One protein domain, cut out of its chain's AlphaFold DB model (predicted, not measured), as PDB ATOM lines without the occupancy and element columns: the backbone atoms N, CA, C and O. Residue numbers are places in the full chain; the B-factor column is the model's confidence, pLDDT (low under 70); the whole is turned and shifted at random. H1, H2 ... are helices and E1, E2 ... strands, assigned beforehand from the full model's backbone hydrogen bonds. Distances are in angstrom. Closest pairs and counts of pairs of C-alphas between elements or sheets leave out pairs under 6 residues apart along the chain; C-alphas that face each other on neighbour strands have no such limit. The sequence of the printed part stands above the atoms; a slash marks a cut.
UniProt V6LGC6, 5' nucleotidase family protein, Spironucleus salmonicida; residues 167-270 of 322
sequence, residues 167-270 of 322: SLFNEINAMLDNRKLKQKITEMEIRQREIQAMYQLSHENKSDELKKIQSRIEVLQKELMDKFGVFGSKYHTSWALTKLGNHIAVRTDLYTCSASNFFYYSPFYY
ATOM      1  N   SER A 167     116.915  89.132 107.588       90.81
ATOM      2  CA  SER A 167     115.870  90.067 108.025       90.81
ATOM      3  C   SER A 167     116.385  91.260 108.821       90.81
ATOM      4  O   SER A 167     115.704  92.281 108.865       90.81
ATOM      5  N   LEU A 168     117.589  91.162 109.389       93.12
ATOM      6  CA  LEU A 168     118.234  92.269 110.086       93.12
ATOM      7  C   LEU A 168     118.426  93.479 109.161       93.12
ATOM      8  O   LEU A 168     118.362  94.608 109.624       93.12
ATOM      9  N   PHE A 169     118.619  93.263 107.854       92.75
ATOM     10  CA  PHE A 169     118.744  94.361 106.893       92.75
ATOM     11  C   PHE A 169     117.480  95.229 106.848       92.75
ATOM     12  O   PHE A 169     117.563  96.450 106.967       92.75
ATOM     13  N   ASN A 170     116.309  94.597 106.739       92.00
ATOM     14  CA  ASN A 170     115.029  95.306 106.717       92.00
ATOM     15  C   ASN A 170     114.762  96.001 108.053       92.00
ATOM     16  O   ASN A 170     114.277  97.125 108.072       92.00
ATOM     17  N   GLU A 171     115.113  95.345 109.158       92.62
ATOM     18  CA  GLU A 171     114.919  95.899 110.494       92.62
ATOM     19  C   GLU A 171     115.799  97.125 110.743       92.62
ATOM     20  O   GLU A 171     115.301  98.153 111.197       92.62
ATOM     21  N   ILE A 172     117.079  97.065 110.361       93.69
ATOM     22  CA  ILE A 172     117.981  98.217 110.424       93.69
ATOM     23  C   ILE A 172     117.410  99.366 109.592       93.69
ATOM     24  O   ILE A 172     117.281 100.466 110.116       93.69
ATOM     25  N   ASN A 173     117.017  99.129 108.337       94.50
ATOM     26  CA  ASN A 173     116.471 100.191 107.486       94.50
ATOM     27  C   ASN A 173     115.198 100.810 108.081       94.50
ATOM     28  O   ASN A 173     115.111 102.030 108.186       94.50
ATOM     29  N   ALA A 174     114.269  99.993 108.585       92.88
ATOM     30  CA  ALA A 174     113.072 100.488 109.260       92.88
ATOM     31  C   ALA A 174     113.415 101.355 110.487       92.88
ATOM     32  O   ALA A 174     112.795 102.398 110.699       92.88
ATOM     33  N   MET A 175     114.436 100.987 111.270       91.44
ATOM     34  CA  MET A 175     114.913 101.824 112.379       91.44
ATOM     35  C   MET A 175     115.561 103.127 111.900       91.44
ATOM     36  O   MET A 175     115.379 104.165 112.536       91.44
ATOM     37  N   LEU A 176     116.332 103.081 110.812       94.31
ATOM     38  CA  LEU A 176     117.001 104.245 110.232       94.31
ATOM     39  C   LEU A 176     115.990 105.271 109.709       94.31
ATOM     40  O   LEU A 176     116.098 106.454 110.034       94.31
ATOM     41  N   ASP A 177     114.983 104.813 108.974       95.50
ATOM     42  CA  ASP A 177     113.956 105.665 108.375       95.50
ATOM     43  C   ASP A 177     113.066 106.323 109.443       95.50
ATOM     44  O   ASP A 177     112.603 107.452 109.282       95.50
ATOM     45  N   ASN A 178     112.888 105.655 110.589       94.88
ATOM     46  CA  ASN A 178     112.029 106.109 111.686       94.88
ATOM     47  C   ASN A 178     112.810 106.655 112.897       94.88
ATOM     48  O   ASN A 178     112.268 106.745 114.002       94.88
ATOM     49  N   ARG A 179     114.065 107.092 112.707       94.44
ATOM     50  CA  ARG A 179     114.907 107.685 113.770       94.44
ATOM     51  C   ARG A 179     114.220 108.822 114.528       94.44
ATOM     52  O   ARG A 179     114.296 108.857 115.750       94.44
ATOM     53  N   LYS A 180     113.515 109.711 113.821       95.44
ATOM     54  CA  LYS A 180     112.785 110.839 114.433       95.44
ATOM     55  C   LYS A 180     111.665 110.370 115.361       95.44
ATOM     56  O   LYS A 180     111.428 110.979 116.397       95.44
ATOM     57  N   LEU A 181     110.966 109.297 114.989       94.00
ATOM     58  CA  LEU A 181     109.917 108.715 115.823       94.00
ATOM     59  C   LEU A 181     110.524 108.086 117.081       94.00
ATOM     60  O   LEU A 181     110.033 108.319 118.179       94.00
ATOM     61  N   LYS A 182     111.643 107.368 116.925       92.81
ATOM     62  CA  LYS A 182     112.398 106.812 118.053       92.81
ATOM     63  C   LYS A 182     112.900 107.902 119.009       92.81
ATOM     64  O   LYS A 182     112.743 107.745 120.210       92.81
ATOM     65  N   GLN A 183     113.435 109.008 118.487       94.56
ATOM     66  CA  GLN A 183     113.858 110.158 119.298       94.56
ATOM     67  C   GLN A 183     112.705 110.720 120.136       94.56
ATOM     68  O   GLN A 183     112.857 110.858 121.342       94.56
ATOM     69  N   LYS A 184     111.527 110.924 119.535       95.69
ATOM     70  CA  LYS A 184     110.331 111.376 120.268       95.69
ATOM     71  C   LYS A 184     109.911 110.419 121.384       95.69
ATOM     72  O   LYS A 184     109.457 110.871 122.426       95.69
ATOM     73  N   ILE A 185     110.022 109.106 121.169       93.69
ATOM     74  CA  ILE A 185     109.739 108.116 122.222       93.69
ATOM     75  C   ILE A 185     110.726 108.301 123.378       93.69
ATOM     76  O   ILE A 185     110.296 108.433 124.517       93.69
ATOM     77  N   THR A 186     112.024 108.399 123.078       92.50
ATOM     78  CA  THR A 186     113.071 108.610 124.088       92.50
ATOM     79  C   THR A 186     112.891 109.922 124.856       92.50
ATOM     80  O   THR A 186     113.009 109.927 126.075       92.50
ATOM     81  N   GLU A 187     112.539 111.022 124.184       94.44
ATOM     82  CA  GLU A 187     112.225 112.308 124.831       94.44
ATOM     83  C   GLU A 187     111.051 112.181 125.817       94.44
ATOM     84  O   GLU A 187     111.101 112.696 126.932       94.44
ATOM     85  N   MET A 188     109.998 111.450 125.437       93.06
ATOM     86  CA  MET A 188     108.841 111.223 126.307       93.06
ATOM     87  C   MET A 188     109.172 110.303 127.493       93.06
ATOM     88  O   MET A 188     108.665 110.530 128.590       93.06
ATOM     89  N   GLU A 189     110.031 109.299 127.300       91.56
ATOM     90  CA  GLU A 189     110.537 108.425 128.370       91.56
ATOM     91  C   GLU A 189     111.433 109.190 129.360       91.56
ATOM     92  O   GLU A 189     111.361 108.953 130.565       91.56
ATOM     93  N   ILE A 190     112.246 110.142 128.885       92.12
ATOM     94  CA  ILE A 190     113.020 111.053 129.744       92.12
ATOM     95  C   ILE A 190     112.071 111.919 130.579       92.12
ATOM     96  O   ILE A 190     112.152 111.898 131.804       92.12
ATOM     97  N   ARG A 191     111.090 112.574 129.947       90.75
ATOM     98  CA  ARG A 191     110.097 113.395 130.660       90.75
ATOM     99  C   ARG A 191     109.290 112.593 131.684       90.75
ATOM    100  O   ARG A 191     108.942 113.096 132.751       90.75
ATOM    101  N   GLN A 192     108.980 111.331 131.380       91.12
ATOM    102  CA  GLN A 192     108.342 110.431 132.338       91.12
ATOM    103  C   GLN A 192     109.214 110.228 133.587       91.12
ATOM    104  O   GLN A 192     108.687 110.293 134.699       91.12
ATOM    105  N   ARG A 193     110.527 110.012 133.409       89.62
ATOM    106  CA  ARG A 193     111.488 109.867 134.513       89.62
ATOM    107  C   ARG A 193     111.620 111.153 135.331       89.62
ATOM    108  O   ARG A 193     111.583 111.079 136.555       89.62
ATOM    109  N   GLU A 194     111.671 112.318 134.688       88.81
ATOM    110  CA  GLU A 194     111.719 113.625 135.364       88.81
ATOM    111  C   GLU A 194     110.504 113.851 136.272       88.81
ATOM    112  O   GLU A 194     110.645 114.245 137.428       88.81
ATOM    113  N   ILE A 195     109.292 113.552 135.789       87.06
ATOM    114  CA  ILE A 195     108.069 113.688 136.597       87.06
ATOM    115  C   ILE A 195     108.076 112.725 137.786       87.06
ATOM    116  O   ILE A 195     107.657 113.099 138.884       87.06
ATOM    117  N   GLN A 196     108.561 111.500 137.590       86.56
ATOM    118  CA  GLN A 196     108.706 110.529 138.674       86.56
ATOM    119  C   GLN A 196     109.729 110.992 139.722       86.56
ATOM    120  O   GLN A 196     109.460 110.853 140.914       86.56
ATOM    121  N   ALA A 197     110.848 111.588 139.302       87.06
ATOM    122  CA  ALA A 197     111.853 112.157 140.200       87.06
ATOM    123  C   ALA A 197     111.319 113.381 140.966       87.06
ATOM    124  O   ALA A 197     111.462 113.457 142.185       87.06
ATOM    125  N   MET A 198     110.609 114.296 140.292       84.06
ATOM    126  CA  MET A 198     109.947 115.433 140.947       84.06
ATOM    127  C   MET A 198     108.971 114.970 142.031       84.06
ATOM    128  O   MET A 198     108.974 115.519 143.126       84.06
ATOM    129  N   TYR A 199     108.174 113.932 141.758       84.81
ATOM    130  CA  TYR A 199     107.261 113.374 142.756       84.81
ATOM    131  C   TYR A 199     108.000 112.854 144.000       84.81
ATOM    132  O   TYR A 199     107.518 113.048 145.112       84.81
ATOM    133  N   GLN A 200     109.176 112.240 143.834       80.88
ATOM    134  CA  GLN A 200     109.989 111.768 144.962       80.88
ATOM    135  C   GLN A 200     110.522 112.920 145.825       80.88
ATOM    136  O   GLN A 200     110.589 112.780 147.045       80.88
ATOM    137  N   LEU A 201     110.877 114.052 145.209       84.44
ATOM    138  CA  LEU A 201     111.438 115.214 145.903       84.44
ATOM    139  C   LEU A 201     110.350 116.103 146.526       84.44
ATOM    140  O   LEU A 201     110.328 116.311 147.736       84.44
ATOM    141  N   SER A 202     109.425 116.619 145.713       80.12
ATOM    142  CA  SER A 202     108.460 117.651 146.116       80.12
ATOM    143  C   SER A 202     107.088 117.110 146.523       80.12
ATOM    144  O   SER A 202     106.262 117.869 147.025       80.12
ATOM    145  N   HIS A 203     106.825 115.813 146.310       79.50
ATOM    146  CA  HIS A 203     105.518 115.177 146.532       79.50
ATOM    147  C   HIS A 203     104.367 115.832 145.736       79.50
ATOM    148  O   HIS A 203     103.187 115.613 146.026       79.50
ATOM    149  N   GLU A 204     104.687 116.606 144.691       78.44
ATOM    150  CA  GLU A 204     103.703 117.210 143.794       78.44
ATOM    151  C   GLU A 204     103.000 116.147 142.946       78.44
ATOM    152  O   GLU A 204     103.605 115.469 142.112       78.44
ATOM    153  N   ASN A 205     101.682 116.025 143.105       79.94
ATOM    154  CA  ASN A 205     100.913 115.031 142.371       79.94
ATOM    155  C   ASN A 205     100.642 115.469 140.918       79.94
ATOM    156  O   ASN A 205      99.665 116.160 140.634       79.94
ATOM    157  N   LYS A 206     101.479 114.995 139.988       82.81
ATOM    158  CA  LYS A 206     101.319 115.157 138.528       82.81
ATOM    159  C   LYS A 206     100.794 113.887 137.834       82.81
ATOM    160  O   LYS A 206     101.143 113.603 136.688       82.81
ATOM    161  N   SER A 207      99.927 113.119 138.509       84.69
ATOM    162  CA  SER A 207      99.323 111.874 137.985       84.69
ATOM    163  C   SER A 207      98.733 112.027 136.576       84.69
ATOM    164  O   SER A 207      98.924 111.163 135.719       84.69
ATOM    165  N   ASP A 208      98.012 113.118 136.319       88.44
ATOM    166  CA  ASP A 208      97.289 113.286 135.055       88.44
ATOM    167  C   ASP A 208      98.220 113.585 133.877       88.44
ATOM    168  O   ASP A 208      97.967 113.138 132.757       88.44
ATOM    169  N   GLU A 209      99.322 114.297 134.116       89.69
ATOM    170  CA  GLU A 209     100.364 114.501 133.108       89.69
ATOM    171  C   GLU A 209     101.098 113.189 132.809       89.69
ATOM    172  O   GLU A 209     101.301 112.844 131.644       89.69
ATOM    173  N   LEU A 210     101.396 112.401 133.845       90.31
ATOM    174  CA  LEU A 210     102.042 111.098 133.705       90.31
ATOM    175  C   LEU A 210     101.184 110.130 132.874       90.31
ATOM    176  O   LEU A 210     101.702 109.485 131.960       90.31
ATOM    177  N   LYS A 211      99.863 110.086 133.097       91.75
ATOM    178  CA  LYS A 211      98.931 109.293 132.269       91.75
ATOM    179  C   LYS A 211      98.893 109.762 130.809       91.75
ATOM    180  O   LYS A 211      98.825 108.940 129.889       91.75
ATOM    181  N   LYS A 212      98.956 111.077 130.564       94.19
ATOM    182  CA  LYS A 212      99.027 111.634 129.198       94.19
ATOM    183  C   LYS A 212     100.327 111.230 128.499       94.19
ATOM    184  O   LYS A 212     100.301 110.880 127.324       94.19
ATOM    185  N   ILE A 213     101.447 111.236 129.217       93.44
ATOM    186  CA  ILE A 213     102.745 110.815 128.680       93.44
ATOM    187  C   ILE A 213     102.750 109.317 128.382       93.44
ATOM    188  O   ILE A 213     103.112 108.938 127.273       93.44
ATOM    189  N   GLN A 214     102.273 108.479 129.305       93.00
ATOM    190  CA  GLN A 214     102.184 107.028 129.105       93.00
ATOM    191  C   GLN A 214     101.336 106.666 127.884       93.00
ATOM    192  O   GLN A 214     101.811 105.966 126.993       93.00
ATOM    193  N   SER A 215     100.123 107.217 127.785       94.44
ATOM    194  CA  SER A 215      99.260 106.978 126.619       94.44
ATOM    195  C   SER A 215      99.906 107.466 125.321       94.44
ATOM    196  O   SER A 215      99.775 106.831 124.276       94.44
ATOM    197  N   ARG A 216     100.667 108.565 125.366       94.94
ATOM    198  CA  ARG A 216     101.395 109.047 124.195       94.94
ATOM    199  C   ARG A 216     102.564 108.136 123.813       94.94
ATOM    200  O   ARG A 216     102.742 107.901 122.619       94.94
ATOM    201  N   ILE A 217     103.319 107.612 124.781       94.19
ATOM    202  CA  ILE A 217     104.391 106.631 124.554       94.19
ATOM    203  C   ILE A 217     103.815 105.378 123.897       94.19
ATOM    204  O   ILE A 217     104.327 104.960 122.862       94.19
ATOM    205  N   GLU A 218     102.714 104.833 124.415       93.50
ATOM    206  CA  GLU A 218     102.059 103.644 123.851       93.50
ATOM    207  C   GLU A 218     101.650 103.847 122.385       93.50
ATOM    208  O   GLU A 218     101.900 102.988 121.535       93.50
ATOM    209  N   VAL A 219     101.070 105.009 122.060       95.19
ATOM    210  CA  VAL A 219     100.682 105.361 120.684       95.19
ATOM    211  C   VAL A 219     101.902 105.439 119.765       95.19
ATOM    212  O   VAL A 219     101.873 104.884 118.668       95.19
ATOM    213  N   LEU A 220     102.975 106.104 120.201       94.69
ATOM    214  CA  LEU A 220     104.197 106.250 119.403       94.69
ATOM    215  C   LEU A 220     104.932 104.914 119.231       94.69
ATOM    216  O   LEU A 220     105.430 104.618 118.148       94.69
ATOM    217  N   GLN A 221     104.975 104.087 120.277       92.94
ATOM    218  CA  GLN A 221     105.549 102.746 120.218       92.94
ATOM    219  C   GLN A 221     104.767 101.858 119.249       92.94
ATOM    220  O   GLN A 221     105.380 101.154 118.448       92.94
ATOM    221  N   LYS A 222     103.431 101.921 119.263       92.12
ATOM    222  CA  LYS A 222     102.599 101.212 118.287       92.12
ATOM    223  C   LYS A 222     102.869 101.695 116.863       92.12
ATOM    224  O   LYS A 222     103.120 100.872 115.991       92.12
ATOM    225  N   GLU A 223     102.904 103.012 116.649       93.50
ATOM    226  CA  GLU A 223     103.227 103.592 115.342       93.50
ATOM    227  C   GLU A 223     104.593 103.115 114.836       93.50
ATOM    228  O   GLU A 223     104.739 102.828 113.650       93.50
ATOM    229  N   LEU A 224     105.580 102.998 115.731       92.44
ATOM    230  CA  LEU A 224     106.899 102.471 115.408       92.44
ATOM    231  C   LEU A 224     106.843 100.974 115.070       92.44
ATOM    232  O   LEU A 224     107.467 100.556 114.097       92.44
ATOM    233  N   MET A 225     106.100 100.170 115.837       92.00
ATOM    234  CA  MET A 225     105.949  98.732 115.583       92.00
ATOM    235  C   MET A 225     105.311  98.463 114.220       92.00
ATOM    236  O   MET A 225     105.802  97.614 113.475       92.00
ATOM    237  N   ASP A 226     104.310  99.254 113.841       92.31
ATOM    238  CA  ASP A 226     103.624  99.135 112.553       92.31
ATOM    239  C   ASP A 226     104.572  99.365 111.353       92.31
ATOM    240  O   ASP A 226     104.304  98.893 110.246       92.31
ATOM    241  N   LYS A 227     105.725 100.031 111.549       92.31
ATOM    242  CA  LYS A 227     106.738 100.234 110.492       92.31
ATOM    243  C   LYS A 227     107.540  98.981 110.155       92.31
ATOM    244  O   LYS A 227     108.089  98.901 109.060       92.31
ATOM    245  N   PHE A 228     107.626  98.012 111.065       89.19
ATOM    246  CA  PHE A 228     108.385  96.775 110.842       89.19
ATOM    247  C   PHE A 228     107.583  95.701 110.093       89.19
ATOM    248  O   PHE A 228     108.165  94.743 109.580       89.19
ATOM    249  N   GLY A 229     106.261  95.866 109.997       88.38
ATOM    250  CA  GLY A 229     105.343  94.964 109.307       88.38
ATOM    251  C   GLY A 229     104.166  94.542 110.186       88.38
ATOM    252  O   GLY A 229     104.022  94.991 111.317       88.38
ATOM    253  N   VAL A 230     103.337  93.630 109.669       89.06
ATOM    254  CA  VAL A 230     102.070  93.204 110.305       89.06
ATOM    255  C   VAL A 230     102.259  92.645 111.721       89.06
ATOM    256  O   VAL A 230     101.382  92.790 112.565       89.06
ATOM    257  N   PHE A 231     103.403  92.011 111.988       88.44
ATOM    258  CA  PHE A 231     103.725  91.413 113.288       88.44
ATOM    259  C   PHE A 231     104.699  92.255 114.127       88.44
ATOM    260  O   PHE A 231     105.137  91.797 115.179       88.44
ATOM    261  N   GLY A 232     105.053  93.462 113.678       91.44
ATOM    262  CA  GLY A 232     106.093  94.273 114.304       91.44
ATOM    263  C   GLY A 232     107.511  93.745 114.062       91.44
ATOM    264  O   GLY A 232     107.772  93.017 113.098       91.44
ATOM    265  N   SER A 233     108.450  94.150 114.924       92.56
ATOM    266  CA  SER A 233     109.840  93.681 114.858       92.56
ATOM    267  C   SER A 233     109.930  92.184 115.174       92.56
ATOM    268  O   SER A 233     109.198  91.635 116.000       92.56
ATOM    269  N   LYS A 234     110.877  91.499 114.520       91.06
ATOM    270  CA  LYS A 234     111.146  90.081 114.787       91.06
ATOM    271  C   LYS A 234     111.905  89.877 116.092       91.06
ATOM    272  O   LYS A 234     111.795  88.802 116.686       91.06
ATOM    273  N   TYR A 235     112.696  90.858 116.522       91.56
ATOM    274  CA  TYR A 235     113.627  90.715 117.641       91.56
ATOM    275  C   TYR A 235     113.140  91.393 118.919       91.56
ATOM    276  O   TYR A 235     113.493  90.937 120.007       91.56
ATOM    277  N   HIS A 236     112.303  92.424 118.821       89.81
ATOM    278  CA  HIS A 236     111.794  93.129 119.991       89.81
ATOM    279  C   HIS A 236     110.311  93.490 119.868       89.81
ATOM    280  O   HIS A 236     109.771  93.675 118.782       89.81
ATOM    281  N   THR A 237     109.649  93.579 121.013       89.00
ATOM    282  CA  THR A 237     108.377  94.275 121.193       89.00
ATOM    283  C   THR A 237     108.661  95.699 121.676       89.00
ATOM    284  O   THR A 237     109.814  96.135 121.721       89.00
ATOM    285  N   SER A 238     107.625  96.445 122.050       84.88
ATOM    286  CA  SER A 238     107.789  97.804 122.564       84.88
ATOM    287  C   SER A 238     108.575  97.881 123.883       84.88
ATOM    288  O   SER A 238     109.204  98.898 124.140       84.88
ATOM    289  N   TRP A 239     108.570  96.821 124.702       81.75
ATOM    290  CA  TRP A 239     109.182  96.821 126.045       81.75
ATOM    291  C   TRP A 239     110.103  95.629 126.335       81.75
ATOM    292  O   TRP A 239     110.793  95.623 127.351       81.75
ATOM    293  N   ALA A 240     110.105  94.587 125.501       89.06
ATOM    294  CA  ALA A 240     110.885  93.379 125.750       89.06
ATOM    295  C   ALA A 240     111.454  92.797 124.459       89.06
ATOM    296  O   ALA A 240     110.991  93.073 123.358       89.06
ATOM    297  N   LEU A 241     112.447  91.925 124.593       92.06
ATOM    298  CA  LEU A 241     112.885  91.097 123.479       92.06
ATOM    299  C   LEU A 241     111.838  90.016 123.185       92.06
ATOM    300  O   LEU A 241     111.243  89.430 124.094       92.06
ATOM    301  N   THR A 242     111.644  89.704 121.904       93.12
ATOM    302  CA  THR A 242     110.862  88.526 121.513       93.12
ATOM    303  C   THR A 242     111.600  87.256 121.934       93.12
ATOM    304  O   THR A 242     112.794  87.271 122.251       93.12
ATOM    305  N   LYS A 243     110.928  86.099 121.879       90.19
ATOM    306  CA  LYS A 243     111.598  84.804 122.100       90.19
ATOM    307  C   LYS A 243     112.799  84.617 121.159       90.19
ATOM    308  O   LYS A 243     113.814  84.064 121.571       90.19
ATOM    309  N   LEU A 244     112.691  85.120 119.928       89.25
ATOM    310  CA  LEU A 244     113.767  85.112 118.942       89.25
ATOM    311  C   LEU A 244     114.920  86.040 119.345       89.25
ATOM    312  O   LEU A 244     116.072  85.613 119.334       89.25
ATOM    313  N   GLY A 245     114.613  87.282 119.733       91.19
ATOM    314  CA  GLY A 245     115.615  88.246 120.195       91.19
ATOM    315  C   GLY A 245     116.373  87.748 121.423       91.19
ATOM    316  O   GLY A 245     117.600  87.772 121.438       91.19
ATOM    317  N   ASN A 246     115.661  87.186 122.402       89.81
ATOM    318  CA  ASN A 246     116.266  86.556 123.578       89.81
ATOM    319  C   ASN A 246     117.154  85.364 123.206       89.81
ATOM    320  O   ASN A 246     118.230  85.187 123.772       89.81
ATOM    321  N   HIS A 247     116.729  84.538 122.246       87.81
ATOM    322  CA  HIS A 247     117.538  83.419 121.780       87.81
ATOM    323  C   HIS A 247     118.860  83.899 121.168       87.81
ATOM    324  O   HIS A 247     119.910  83.360 121.504       87.81
ATOM    325  N   ILE A 248     118.826  84.927 120.317       88.94
ATOM    326  CA  ILE A 248     120.032  85.537 119.735       88.94
ATOM    327  C   ILE A 248     120.918  86.104 120.851       88.94
ATOM    328  O   ILE A 248     122.092  85.753 120.926       88.94
ATOM    329  N   ALA A 249     120.353  86.902 121.758       87.56
ATOM    330  CA  ALA A 249     121.107  87.554 122.828       87.56
ATOM    331  C   ALA A 249     121.830  86.564 123.760       87.56
ATOM    332  O   ALA A 249     122.924  86.860 124.231       87.56
ATOM    333  N   VAL A 250     121.233  85.397 124.026       85.69
ATOM    334  CA  VAL A 250     121.780  84.414 124.980       85.69
ATOM    335  C   VAL A 250     122.648  83.346 124.310       85.69
ATOM    336  O   VAL A 250     123.610  82.883 124.915       85.69
ATOM    337  N   ARG A 251     122.294  82.896 123.099       85.56
ATOM    338  CA  ARG A 251     122.869  81.679 122.487       85.56
ATOM    339  C   ARG A 251     123.762  81.942 121.277       85.56
ATOM    340  O   ARG A 251     124.287  80.990 120.709       85.56
ATOM    341  N   THR A 252     123.936  83.195 120.864       88.12
ATOM    342  CA  THR A 252     124.807  83.538 119.732       88.12
ATOM    343  C   THR A 252     125.935  84.451 120.187       88.12
ATOM    344  O   THR A 252     125.704  85.418 120.907       88.12
ATOM    345  N   ASP A 253     127.162  84.137 119.774       89.88
ATOM    346  CA  ASP A 253     128.334  84.964 120.074       89.88
ATOM    347  C   ASP A 253     128.432  86.161 119.126       89.88
ATOM    348  O   ASP A 253     128.929  87.225 119.494       89.88
ATOM    349  N   LEU A 254     127.986  85.971 117.884       92.69
ATOM    350  CA  LEU A 254     127.970  86.986 116.841       92.69
ATOM    351  C   LEU A 254     126.695  86.842 116.011       92.69
ATOM    352  O   LEU A 254     126.163  85.747 115.839       92.69
ATOM    353  N   TYR A 255     126.214  87.940 115.443       94.00
ATOM    354  CA  TYR A 255     125.181  87.894 114.421       94.00
ATOM    355  C   TYR A 255     125.427  88.971 113.365       94.00
ATOM    356  O   TYR A 255     126.022  90.013 113.630       94.00
ATOM    357  N   THR A 256     125.000  88.705 112.136       94.62
ATOM    358  CA  THR A 256     125.178  89.614 110.997       94.62
ATOM    359  C   THR A 256     124.096  89.362 109.952       94.62
ATOM    360  O   THR A 256     123.556  88.264 109.874       94.62
ATOM    361  N   CYS A 257     123.775  90.348 109.111       93.75
ATOM    362  CA  CYS A 257     122.789  90.151 108.045       93.75
ATOM    363  C   CYS A 257     123.276  89.213 106.927       93.75
ATOM    364  O   CYS A 257     122.477  88.522 106.302       93.75
ATOM    365  N   SER A 258     124.587  89.173 106.677       93.44
ATOM    366  CA  SER A 258     125.199  88.364 105.625       93.44
ATOM    367  C   SER A 258     126.602  87.912 106.018       93.44
ATOM    368  O   SER A 258     127.350  88.664 106.650       93.44
ATOM    369  N   ALA A 259     126.989  86.715 105.571       92.25
ATOM    370  CA  ALA A 259     128.354  86.209 105.697       92.25
ATOM    371  C   ALA A 259     129.372  87.065 104.918       92.25
ATOM    372  O   ALA A 259     130.538  87.138 105.300       92.25
ATOM    373  N   SER A 260     128.941  87.797 103.883       94.62
ATOM    374  CA  SER A 260     129.807  88.750 103.177       94.62
ATOM    375  C   SER A 260     130.372  89.841 104.083       94.62
ATOM    376  O   SER A 260     131.409  90.414 103.760       94.62
ATOM    377  N   ASN A 261     129.726  90.136 105.214       94.81
ATOM    378  CA  ASN A 261     130.181  91.194 106.110       94.81
ATOM    379  C   ASN A 261     131.522  90.873 106.776       94.81
ATOM    380  O   ASN A 261     132.234  91.802 107.146       94.81
ATOM    381  N   PHE A 262     131.927  89.597 106.836       93.94
ATOM    382  CA  PHE A 262     133.272  89.218 107.276       93.94
ATOM    383  C   PHE A 262     134.374  89.801 106.390       93.94
ATOM    384  O   PHE A 262     135.493  89.968 106.859       93.94
ATOM    385  N   PHE A 263     134.065  90.196 105.149       94.75
ATOM    386  CA  PHE A 263     135.006  90.936 104.313       94.75
ATOM    387  C   PHE A 263     135.511  92.213 104.996       94.75
ATOM    388  O   PHE A 263     136.675  92.559 104.834       94.75
ATOM    389  N   TYR A 264     134.660  92.927 105.734       94.31
ATOM    390  CA  TYR A 264     135.021  94.218 106.330       94.31
ATOM    391  C   TYR A 264     135.897  94.096 107.579       94.31
ATOM    392  O   TYR A 264     136.387  95.106 108.072       94.31
ATOM    393  N   TYR A 265     136.125  92.876 108.063       93.75
ATOM    394  CA  TYR A 265     136.923  92.611 109.249       93.75
ATOM    395  C   TYR A 265     138.205  91.866 108.880       93.75
ATOM    396  O   TYR A 265     138.263  91.095 107.922       93.75
ATOM    397  N   SER A 266     139.257  92.100 109.663       92.56
ATOM    398  CA  SER A 266     140.465  91.280 109.592       92.56
ATOM    399  C   SER A 266     140.164  89.864 110.109       92.56
ATOM    400  O   SER A 266     139.434  89.736 111.094       92.56
ATOM    401  N   PRO A 267     140.768  88.796 109.551       88.88
ATOM    402  CA  PRO A 267     140.681  87.443 110.119       88.88
ATOM    403  C   PRO A 267     141.191  87.319 111.569       88.88
ATOM    404  O   PRO A 267     140.961  86.297 112.222       88.88
ATOM    405  N   PHE A 268     141.889  88.346 112.059       90.44
ATOM    406  CA  PHE A 268     142.415  88.462 113.421       90.44
ATOM    407  C   PHE A 268     141.623  89.451 114.290       90.44
ATOM    408  O   PHE A 268     142.058  89.786 115.388       90.44
ATOM    409  N   TYR A 269     140.489  89.961 113.801       92.50
ATOM    410  CA  TYR A 269     139.685  90.933 114.531       92.50
ATOM    411  C   TYR A 269     139.121  90.330 115.823       92.50
ATOM    412  O   TYR A 269     138.550  89.237 115.819       92.50
ATOM    413  N   TYR A 270     139.258  91.066 116.926       91.38
ATOM    414  CA  TYR A 270     138.730  90.673 118.226       91.38
ATOM    415  C   TYR A 270     137.369  91.335 118.457       91.38
ATOM    416  O   TYR A 270     137.284  92.525 118.760       91.38
TER     417      TYR A 270
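What this domain is: This is residues 167 to 270 of the 322 residues of the protein "5' nucleotidase family protein" of Spironucleus salmonicida (UniProt V6LGC6). A long helical hairpin, H2 and H3, makes one end of a loose, elongated model; H1 makes a corner with H2, and residues 259 to 270, with H5, stick out beyond H4 and E1. The 104 printed residues include five helices and one strand, ordered H1 H2 H3 H4 E1 H5, mostly helix. The radius of gyration of the C-alphas is 18.5 A; they span 58 by 33 by 25 A.

How they stand to each other: Start at H1, residues 167 to 177, only just about perpendicular, at 72 degrees, to H2, residues 179 to 202. H2 touches H3, residues 207 to 226, closest at C-alphas Ile 185 and Ile 217, 6.0 A, opposite ways at a shallow 21 degrees. H4, residues 243 to 251, is apart from H1, H2 and H3. E1, residues 254 to 256, pairs with no named strand. H5, residues 259 to 264, has 0 of 2 O i to N i+4 but 3 of 3 O i to N i+3 pairs within hydrogen-bond range; in H1 to H4 every O i to N i+4 pair is.

Where its parts are: Find C-alpha 167 at (115.870, 90.067, 108.025), where H1 begins; H2 runs 34.5 A, H3 28.8 A, and H5 ends at C-alpha 264, (135.021, 94.218, 106.330).

The domain as a whole: The printed part has no cut; H3 to H4 is a long link; no printed residue is under 70 in pLDDT.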